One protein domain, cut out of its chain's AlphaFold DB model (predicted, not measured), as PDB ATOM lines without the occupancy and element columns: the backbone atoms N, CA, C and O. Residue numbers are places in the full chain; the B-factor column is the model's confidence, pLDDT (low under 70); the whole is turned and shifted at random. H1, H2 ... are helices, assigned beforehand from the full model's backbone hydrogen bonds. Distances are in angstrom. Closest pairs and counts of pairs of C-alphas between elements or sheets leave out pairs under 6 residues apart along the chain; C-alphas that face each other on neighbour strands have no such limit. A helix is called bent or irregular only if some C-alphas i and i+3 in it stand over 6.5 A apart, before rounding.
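This is residues 327 to 384 of the 428 residues of the protein "DNA topoisomerase III" of Weissella viridescens (UniProt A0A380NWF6). An uneven helical hairpin: after the lead-in of residues 327 to 332 comes the shorter helix H1, and a turn then leads into the long helix H2, which runs back past H1 and sticks out with residues 375 to 382. The 58 printed residues hold two named helices, H1 then H2, and no named strand; the class is all helix. The whole is only just loose, close to extended, with a radius of gyration of the C-alphas of 15.3 A, and spans 50 by 18 by 12 A.

H1, residues 333 to 347, and H2, residues 353 to 382, form a helical hairpin, running opposite ways at a shallow tilt of 20 degrees. H2 touches H1 with residues 353 to 356 alone; the closest C-alphas, of Val 346 and Met 353, are 6.0 A apart. Every O i to N i+4 pair is within hydrogen-bond range in H1, and 21 of 26 in H2.

H1 begins at C-alpha 333 (-7.339, 89.942, 30.281) and is 21.2 A long. H2, 40.6 A long, ends at C-alpha 382 (-24.414, 95.795, 47.462). It has a kink of 47 degrees near residue 376 and is irregular: C-alphas 376 and 379 are 7.2 A apart.

The two C-alphas farthest apart, of Phe 349 and Pro 384, are 50.7 A apart. The link from H1 to H2 is tight, the printed part has no cut, and no printed residue has a pLDDT under 70.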
ATOM      1  N   ASN A 327     -17.681  87.143  35.469       92.75
ATOM      2  CA  ASN A 327     -17.696  85.972  34.578       92.75
ATOM      3  C   ASN A 327     -17.840  86.261  33.070       92.75
ATOM      4  O   ASN A 327     -17.974  85.314  32.294       92.75
ATOM      5  N   THR A 328     -17.735  87.524  32.651       96.06
ATOM      6  CA  THR A 328     -17.808  87.922  31.240       96.06
ATOM      7  C   THR A 328     -16.461  87.837  30.527       96.06
ATOM      8  O   THR A 328     -15.386  87.929  31.132       96.06
ATOM      9  N   TRP A 329     -16.496  87.685  29.206       95.81
ATOM     10  CA  TRP A 329     -15.313  87.697  28.351       95.81
ATOM     11  C   TRP A 329     -14.694  89.092  28.258       95.81
ATOM     12  O   TRP A 329     -13.467  89.193  28.274       95.81
ATOM     13  N   ILE A 330     -15.484  90.172  28.257       93.25
ATOM     14  CA  ILE A 330     -14.963  91.550  28.244       93.25
ATOM     15  C   ILE A 330     -14.140  91.893  29.496       93.25
ATOM     16  O   ILE A 330     -13.271  92.763  29.447       93.25
ATOM     17  N   ALA A 331     -14.378  91.209  30.619       93.00
ATOM     18  CA  ALA A 331     -13.604  91.381  31.845       93.00
ATOM     19  C   ALA A 331     -12.308  90.550  31.880       93.00
ATOM     20  O   ALA A 331     -11.503  90.728  32.797       93.00
ATOM     21  N   SER A 332     -12.094  89.659  30.905       93.19
ATOM     22  CA  SER A 332     -10.966  88.728  30.868       93.19
ATOM     23  C   SER A 332      -9.733  89.335  30.182       93.19
ATOM     24  O   SER A 332      -9.766  89.581  28.972       93.19
ATOM     25  N   PRO A 333      -8.586  89.464  30.883       91.12
ATOM     26  CA  PRO A 333      -7.339  89.942  30.281       91.12
ATOM     27  C   PRO A 333      -6.878  89.084  29.100       91.12
ATOM     28  O   PRO A 333      -6.285  89.598  28.156       91.12
ATOM     29  N   LYS A 334      -7.172  87.776  29.126       91.94
ATOM     30  CA  LYS A 334      -6.827  86.847  28.042       91.94
ATOM     31  C   LYS A 334      -7.588  87.180  26.758       91.94
ATOM     32  O   LYS A 334      -6.996  87.142  25.682       91.94
ATOM     33  N   ILE A 335      -8.875  87.506  26.872       93.00
ATOM     34  CA  ILE A 335      -9.704  87.893  25.724       93.00
ATOM     35  C   ILE A 335      -9.256  89.255  25.194       93.00
ATOM     36  O   ILE A 335      -9.063  89.402  23.990       93.00
ATOM     37  N   THR A 336      -8.985  90.222  26.077       90.62
ATOM     38  CA  THR A 336      -8.443  91.530  25.674       90.62
ATOM     39  C   THR A 336      -7.099  91.398  24.956       90.62
ATOM     40  O   THR A 336      -6.891  92.028  23.923       90.62
ATOM     41  N   LYS A 337      -6.198  90.549  25.463       89.69
ATOM     42  CA  LYS A 337      -4.920  90.259  24.807       89.69
ATOM     43  C   LYS A 337      -5.133  89.685  23.406       89.69
ATOM     44  O   LYS A 337      -4.508  90.160  22.465       89.69
ATOM     45  N   ARG A 338      -6.030  88.702  23.261       91.81
ATOM     46  CA  ARG A 338      -6.323  88.105  21.952       91.81
ATOM     47  C   ARG A 338      -6.891  89.133  20.974       91.81
ATOM     48  O   ARG A 338      -6.523  89.096  19.808       91.81
ATOM     49  N   LEU A 339      -7.733  90.060  21.438       91.38
ATOM     50  CA  LEU A 339      -8.233  91.152  20.601       91.38
ATOM     51  C   LEU A 339      -7.082  92.011  20.053       91.38
ATOM     52  O   LEU A 339      -7.065  92.276  18.857       91.38
ATOM     53  N   PHE A 340      -6.107  92.396  20.886       88.44
ATOM     54  CA  PHE A 340      -4.939  93.151  20.413       88.44
ATOM     55  C   PHE A 340      -4.076  92.349  19.435       88.44
ATOM     56  O   PHE A 340      -3.727  92.870  18.384       88.44
ATOM     57  N   GLU A 341      -3.821  91.067  19.707       90.44
ATOM     58  CA  GLU A 341      -3.101  90.194  18.765       90.44
ATOM     59  C   GLU A 341      -3.815  90.112  17.404       90.44
ATOM     60  O   GLU A 341      -3.169  90.153  16.362       90.44
ATOM     61  N   MET A 342      -5.150  90.042  17.396       92.25
ATOM     62  CA  MET A 342      -5.929  90.056  16.156       92.25
ATOM     63  C   MET A 342      -5.847  91.409  15.433       92.25
ATOM     64  O   MET A 342      -5.827  91.431  14.206       92.25
ATOM     65  N   MET A 343      -5.785  92.533  16.158       91.25
ATOM     66  CA  MET A 343      -5.569  93.855  15.550       91.25
ATOM     67  C   MET A 343      -4.199  93.931  14.861       91.25
ATOM     68  O   MET A 343      -4.128  94.392  13.722       91.25
ATOM     69  N   ASP A 344      -3.151  93.400  15.494       90.06
ATOM     70  CA  ASP A 344      -1.803  93.323  14.914       90.06
ATOM     71  C   ASP A 344      -1.764  92.382  13.693       90.06
ATOM     72  O   ASP A 344      -1.116  92.666  12.685       90.06
ATOM     73  N   GLU A 345      -2.474  91.248  13.753       95.06
ATOM     74  CA  GLU A 345      -2.628  90.318  12.625       95.06
ATOM     75  C   GLU A 345      -3.328  90.995  11.431       95.06
ATOM     76  O   GLU A 345      -2.948  90.750  10.283       95.06
ATOM     77  N   VAL A 346      -4.312  91.868  11.681       95.06
ATOM     78  CA  VAL A 346      -4.974  92.674  10.641       95.06
ATOM     79  C   VAL A 346      -4.023  93.727  10.066       95.06
ATOM     80  O   VAL A 346      -3.933  93.843   8.844       95.06
ATOM     81  N   GLU A 347      -3.274  94.452  10.903       91.38
ATOM     82  CA  GLU A 347      -2.272  95.440  10.460       91.38
ATOM     83  C   GLU A 347      -1.202  94.805   9.557       91.38
ATOM     84  O   GLU A 347      -0.798  95.379   8.546       91.38
ATOM     85  N   GLN A 348      -0.781  93.583   9.883       94.50
ATOM     86  CA  GLN A 348       0.220  92.822   9.129       94.50
ATOM     87  C   GLN A 348      -0.365  92.050   7.936       94.50
ATOM     88  O   GLN A 348       0.347  91.244   7.332       94.50
ATOM     89  N   PHE A 349      -1.643  92.255   7.604       95.31
ATOM     90  CA  PHE A 349      -2.359  91.558   6.528       95.31
ATOM     91  C   PHE A 349      -2.375  90.020   6.663       95.31
ATOM     92  O   PHE A 349      -2.503  89.302   5.670       95.31
ATOM     93  N   LYS A 350      -2.264  89.493   7.888       96.62
ATOM     94  CA  LYS A 350      -2.331  88.052   8.205       96.62
ATOM     95  C   LYS A 350      -3.760  87.557   8.442       96.62
ATOM     96  O   LYS A 350      -4.002  86.356   8.356       96.62
ATOM     97  N   MET A 351      -4.695  88.461   8.736       94.50
ATOM     98  CA  MET A 351      -6.105  88.160   8.996       94.50
ATOM     99  C   MET A 351      -7.024  89.211   8.346       94.50
ATOM    100  O   MET A 351      -6.725  90.404   8.414       94.50
ATOM    101  N   PRO A 352      -8.169  88.819   7.753       95.62
ATOM    102  CA  PRO A 352      -9.184  89.773   7.308       95.62
ATOM    103  C   PRO A 352      -9.877  90.472   8.484       95.62
ATOM    104  O   PRO A 352     -10.306  89.817   9.433       95.62
ATOM    105  N   MET A 353     -10.115  91.783   8.371       95.00
ATOM    106  CA  MET A 353     -10.813  92.580   9.395       95.00
ATOM    107  C   MET A 353     -12.191  92.015   9.785       95.00
ATOM    108  O   MET A 353     -12.589  92.119  10.942       95.00
ATOM    109  N   ALA A 354     -12.907  91.378   8.851       95.81
ATOM    110  CA  ALA A 354     -14.204  90.759   9.126       95.81
ATOM    111  C   ALA A 354     -14.127  89.701  10.244       95.81
ATOM    112  O   ALA A 354     -14.965  89.701  11.139       95.81
ATOM    113  N   GLN A 355     -13.070  88.879  10.264       93.69
ATOM    114  CA  GLN A 355     -12.896  87.852  11.297       93.69
ATOM    115  C   GLN A 355     -12.685  88.464  12.690       93.69
ATOM    116  O   GLN A 355     -13.148  87.919  13.692       93.69
ATOM    117  N   LEU A 356     -12.024  89.624  12.763       93.62
ATOM    118  CA  LEU A 356     -11.894  90.380  14.006       93.62
ATOM    119  C   LEU A 356     -13.255  90.877  14.496       93.62
ATOM    120  O   LEU A 356     -13.583  90.688  15.667       93.62
ATOM    121  N   LEU A 357     -14.068  91.463  13.617       94.38
ATOM    122  CA  LEU A 357     -15.400  91.962  13.979       94.38
ATOM    123  C   LEU A 357     -16.353  90.832  14.411       94.38
ATOM    124  O   LEU A 357     -17.119  91.005  15.364       94.38
ATOM    125  N   ASP A 358     -16.255  89.658  13.787       94.06
ATOM    126  CA  ASP A 358     -17.018  88.472  14.189       94.06
ATOM    127  C   ASP A 358     -16.664  88.036  15.618       94.06
ATOM    128  O   ASP A 358     -17.554  87.739  16.419       94.06
ATOM    129  N   SER A 359     -15.378  88.073  15.986       92.94
ATOM    130  CA  SER A 359     -14.946  87.745  17.352       92.94
ATOM    131  C   SER A 359     -15.523  88.704  18.401       92.94
ATOM    132  O   SER A 359     -15.947  88.270  19.472       92.94
ATOM    133  N   VAL A 360     -15.631  90.000  18.081       92.88
ATOM    134  CA  VAL A 360     -16.260  90.998  18.964       92.88
ATOM    135  C   VAL A 360     -17.752  90.705  19.130       92.88
ATOM    136  O   VAL A 360     -18.282  90.786  20.238       92.88
ATOM    137  N   THR A 361     -18.425  90.300  18.052       94.69
ATOM    138  CA  THR A 361     -19.842  89.910  18.099       94.69
ATOM    139  C   THR A 361     -20.065  88.707  19.019       94.69
ATOM    140  O   THR A 361     -21.018  88.698  19.799       94.69
ATOM    141  N   GLN A 362     -19.160  87.723  19.001       94.62
ATOM    142  CA  GLN A 362     -19.222  86.567  19.904       94.62
ATOM    143  C   GLN A 362     -19.061  86.966  21.376       94.62
ATOM    144  O   GLN A 362     -19.792  86.453  22.221       94.62
ATOM    145  N   VAL A 363     -18.160  87.907  21.680       94.75
ATOM    146  CA  VAL A 363     -18.004  88.461  23.038       94.75
ATOM    147  C   VAL A 363     -19.308  89.090  23.518       94.75
ATOM    148  O   VAL A 363     -19.764  88.782  24.613       94.75
ATOM    149  N   ILE A 364     -19.956  89.912  22.689       95.12
ATOM    150  CA  ILE A 364     -21.235  90.544  23.048       95.12
ATOM    151  C   ILE A 364     -22.321  89.486  23.283       95.12
ATOM    152  O   ILE A 364     -23.030  89.549  24.287       95.12
ATOM    153  N   ALA A 365     -22.443  88.504  22.384       96.31
ATOM    154  CA  ALA A 365     -23.447  87.446  22.488       96.31
ATOM    155  C   ALA A 365     -23.283  86.598  23.762       96.31
ATOM    156  O   ALA A 365     -24.280  86.218  24.375       96.31
ATOM    157  N   HIS A 366     -22.043  86.327  24.171       96.00
ATOM    158  CA  HIS A 366     -21.739  85.644  25.426       96.00
ATOM    159  C   HIS A 366     -22.031  86.527  26.651       96.00
ATOM    160  O   HIS A 366     -22.641  86.071  27.619       96.00
ATOM    161  N   ASP A 367     -21.609  87.791  26.615       96.88
ATOM    162  CA  ASP A 367     -21.573  88.646  27.800       96.88
ATOM    163  C   ASP A 367     -22.937  89.221  28.180       96.88
ATOM    164  O   ASP A 367     -23.235  89.325  29.368       96.88
ATOM    165  N   MET A 368     -23.780  89.587  27.207       95.38
ATOM    166  CA  MET A 368     -25.094  90.191  27.480       95.38
ATOM    167  C   MET A 368     -25.954  89.388  28.474       95.38
ATOM    168  O   MET A 368     -26.341  89.967  29.493       95.38
ATOM    169  N   PRO A 369     -26.225  88.079  28.269       95.94
ATOM    170  CA  PRO A 369     -27.054  87.317  29.207       95.94
ATOM    171  C   PRO A 369     -26.422  87.211  30.604       95.94
ATOM    172  O   PRO A 369     -27.131  87.206  31.611       95.94
ATOM    173  N   GLN A 370     -25.090  87.169  30.697       95.81
ATOM    174  CA  GLN A 370     -24.397  87.157  31.986       95.81
ATOM    175  C   GLN A 370     -24.514  88.499  32.709       95.81
ATOM    176  O   GLN A 370     -24.789  88.530  33.907       95.81
ATOM    177  N   MET A 371     -24.362  89.615  31.990       95.44
ATOM    178  CA  MET A 371     -24.533  90.947  32.567       95.44
ATOM    179  C   MET A 371     -25.959  91.149  33.093       95.44
ATOM    180  O   MET A 371     -26.126  91.688  34.187       95.44
ATOM    181  N   GLU A 372     -26.982  90.679  32.374       94.25
ATOM    182  CA  GLU A 372     -28.379  90.720  32.833       94.25
ATOM    183  C   GLU A 372     -28.581  89.925  34.132       94.25
ATOM    184  O   GLU A 372     -29.160  90.439  35.097       94.25
ATOM    185  N   ALA A 373     -28.031  88.709  34.204       93.81
ATOM    186  CA  ALA A 373     -28.066  87.890  35.414       93.81
ATOM    187  C   ALA A 373     -27.325  88.555  36.591       93.81
ATOM    188  O   ALA A 373     -27.804  88.545  37.728       93.81
ATOM    189  N   ASN A 374     -26.183  89.193  36.331       93.81
ATOM    190  CA  ASN A 374     -25.413  89.911  37.346       93.81
ATOM    191  C   ASN A 374     -26.174  91.130  37.886       93.81
ATOM    192  O   ASN A 374     -26.158  91.382  39.095       93.81
ATOM    193  N   VAL A 375     -26.878  91.864  37.015       90.12
ATOM    194  CA  VAL A 375     -27.705  93.020  37.400       90.12
ATOM    195  C   VAL A 375     -28.805  92.611  38.378       90.12
ATOM    196  O   VAL A 375     -29.018  93.310  39.372       90.12
ATOM    197  N   ALA A 376     -29.454  91.464  38.159       87.31
ATOM    198  CA  ALA A 376     -30.483  90.950  39.067       87.31
ATOM    199  C   ALA A 376     -29.949  90.705  40.496       87.31
ATOM    200  O   ALA A 376     -30.671  90.903  41.473       87.31
ATOM    201  N   ASN A 377     -28.662  90.369  40.628       85.94
ATOM    202  CA  ASN A 377     -28.005  90.074  41.905       85.94
ATOM    203  C   ASN A 377     -27.359  91.298  42.585       85.94
ATOM    204  O   ASN A 377     -26.877  91.193  43.719       85.94
ATOM    205  N   LEU A 378     -27.357  92.478  41.947       87.38
ATOM    206  CA  LEU A 378     -26.706  93.681  42.492       87.38
ATOM    207  C   LEU A 378     -27.256  94.077  43.865       87.38
ATOM    208  O   LEU A 378     -26.480  94.368  44.775       87.38
ATOM    209  N   THR A 379     -28.582  94.055  44.034       84.81
ATOM    210  CA  THR A 379     -29.236  94.439  45.298       84.81
ATOM    211  C   THR A 379     -28.860  93.497  46.440       84.81
ATOM    212  O   THR A 379     -28.686  93.945  47.570       84.81
ATOM    213  N   GLN A 380     -28.689  92.202  46.156       85.56
ATOM    214  CA  GLN A 380     -28.270  91.221  47.157       85.56
ATOM    215  C   GLN A 380     -26.816  91.450  47.595       85.56
ATOM    216  O   GLN A 380     -26.507  91.315  48.776       85.56
ATOM    217  N   ARG A 381     -25.927  91.818  46.664       84.94
ATOM    218  CA  ARG A 381     -24.488  91.986  46.942       84.94
ATOM    219  C   ARG A 381     -24.120  93.344  47.533       84.94
ATOM    220  O   ARG A 381     -23.226  93.414  48.369       84.94
ATOM    221  N   LEU A 382     -24.759  94.420  47.076       85.06
ATOM    222  CA  LEU A 382     -24.414  95.795  47.462       85.06
ATOM    223  C   LEU A 382     -25.450  96.450  48.386       85.06
ATOM    224  O   LEU A 382     -25.227  97.568  48.855       85.06
ATOM    225  N   GLY A 383     -26.569  95.774  48.646       82.00
ATOM    226  CA  GLY A 383     -27.722  96.359  49.316       82.00
ATOM    227  C   GLY A 383     -28.569  97.236  48.382       82.00
ATOM    228  O   GLY A 383     -28.253  97.411  47.199       82.00
ATOM    229  N   PRO A 384     -29.681  97.794  48.890       75.81
ATOM    230  CA  PRO A 384     -30.556  98.646  48.098       75.81
ATOM    231  C   PRO A 384     -29.831  99.926  47.656       75.81
ATOM    232  O   PRO A 384     -28.984 100.447  48.390       75.81
TER     233      PRO A 384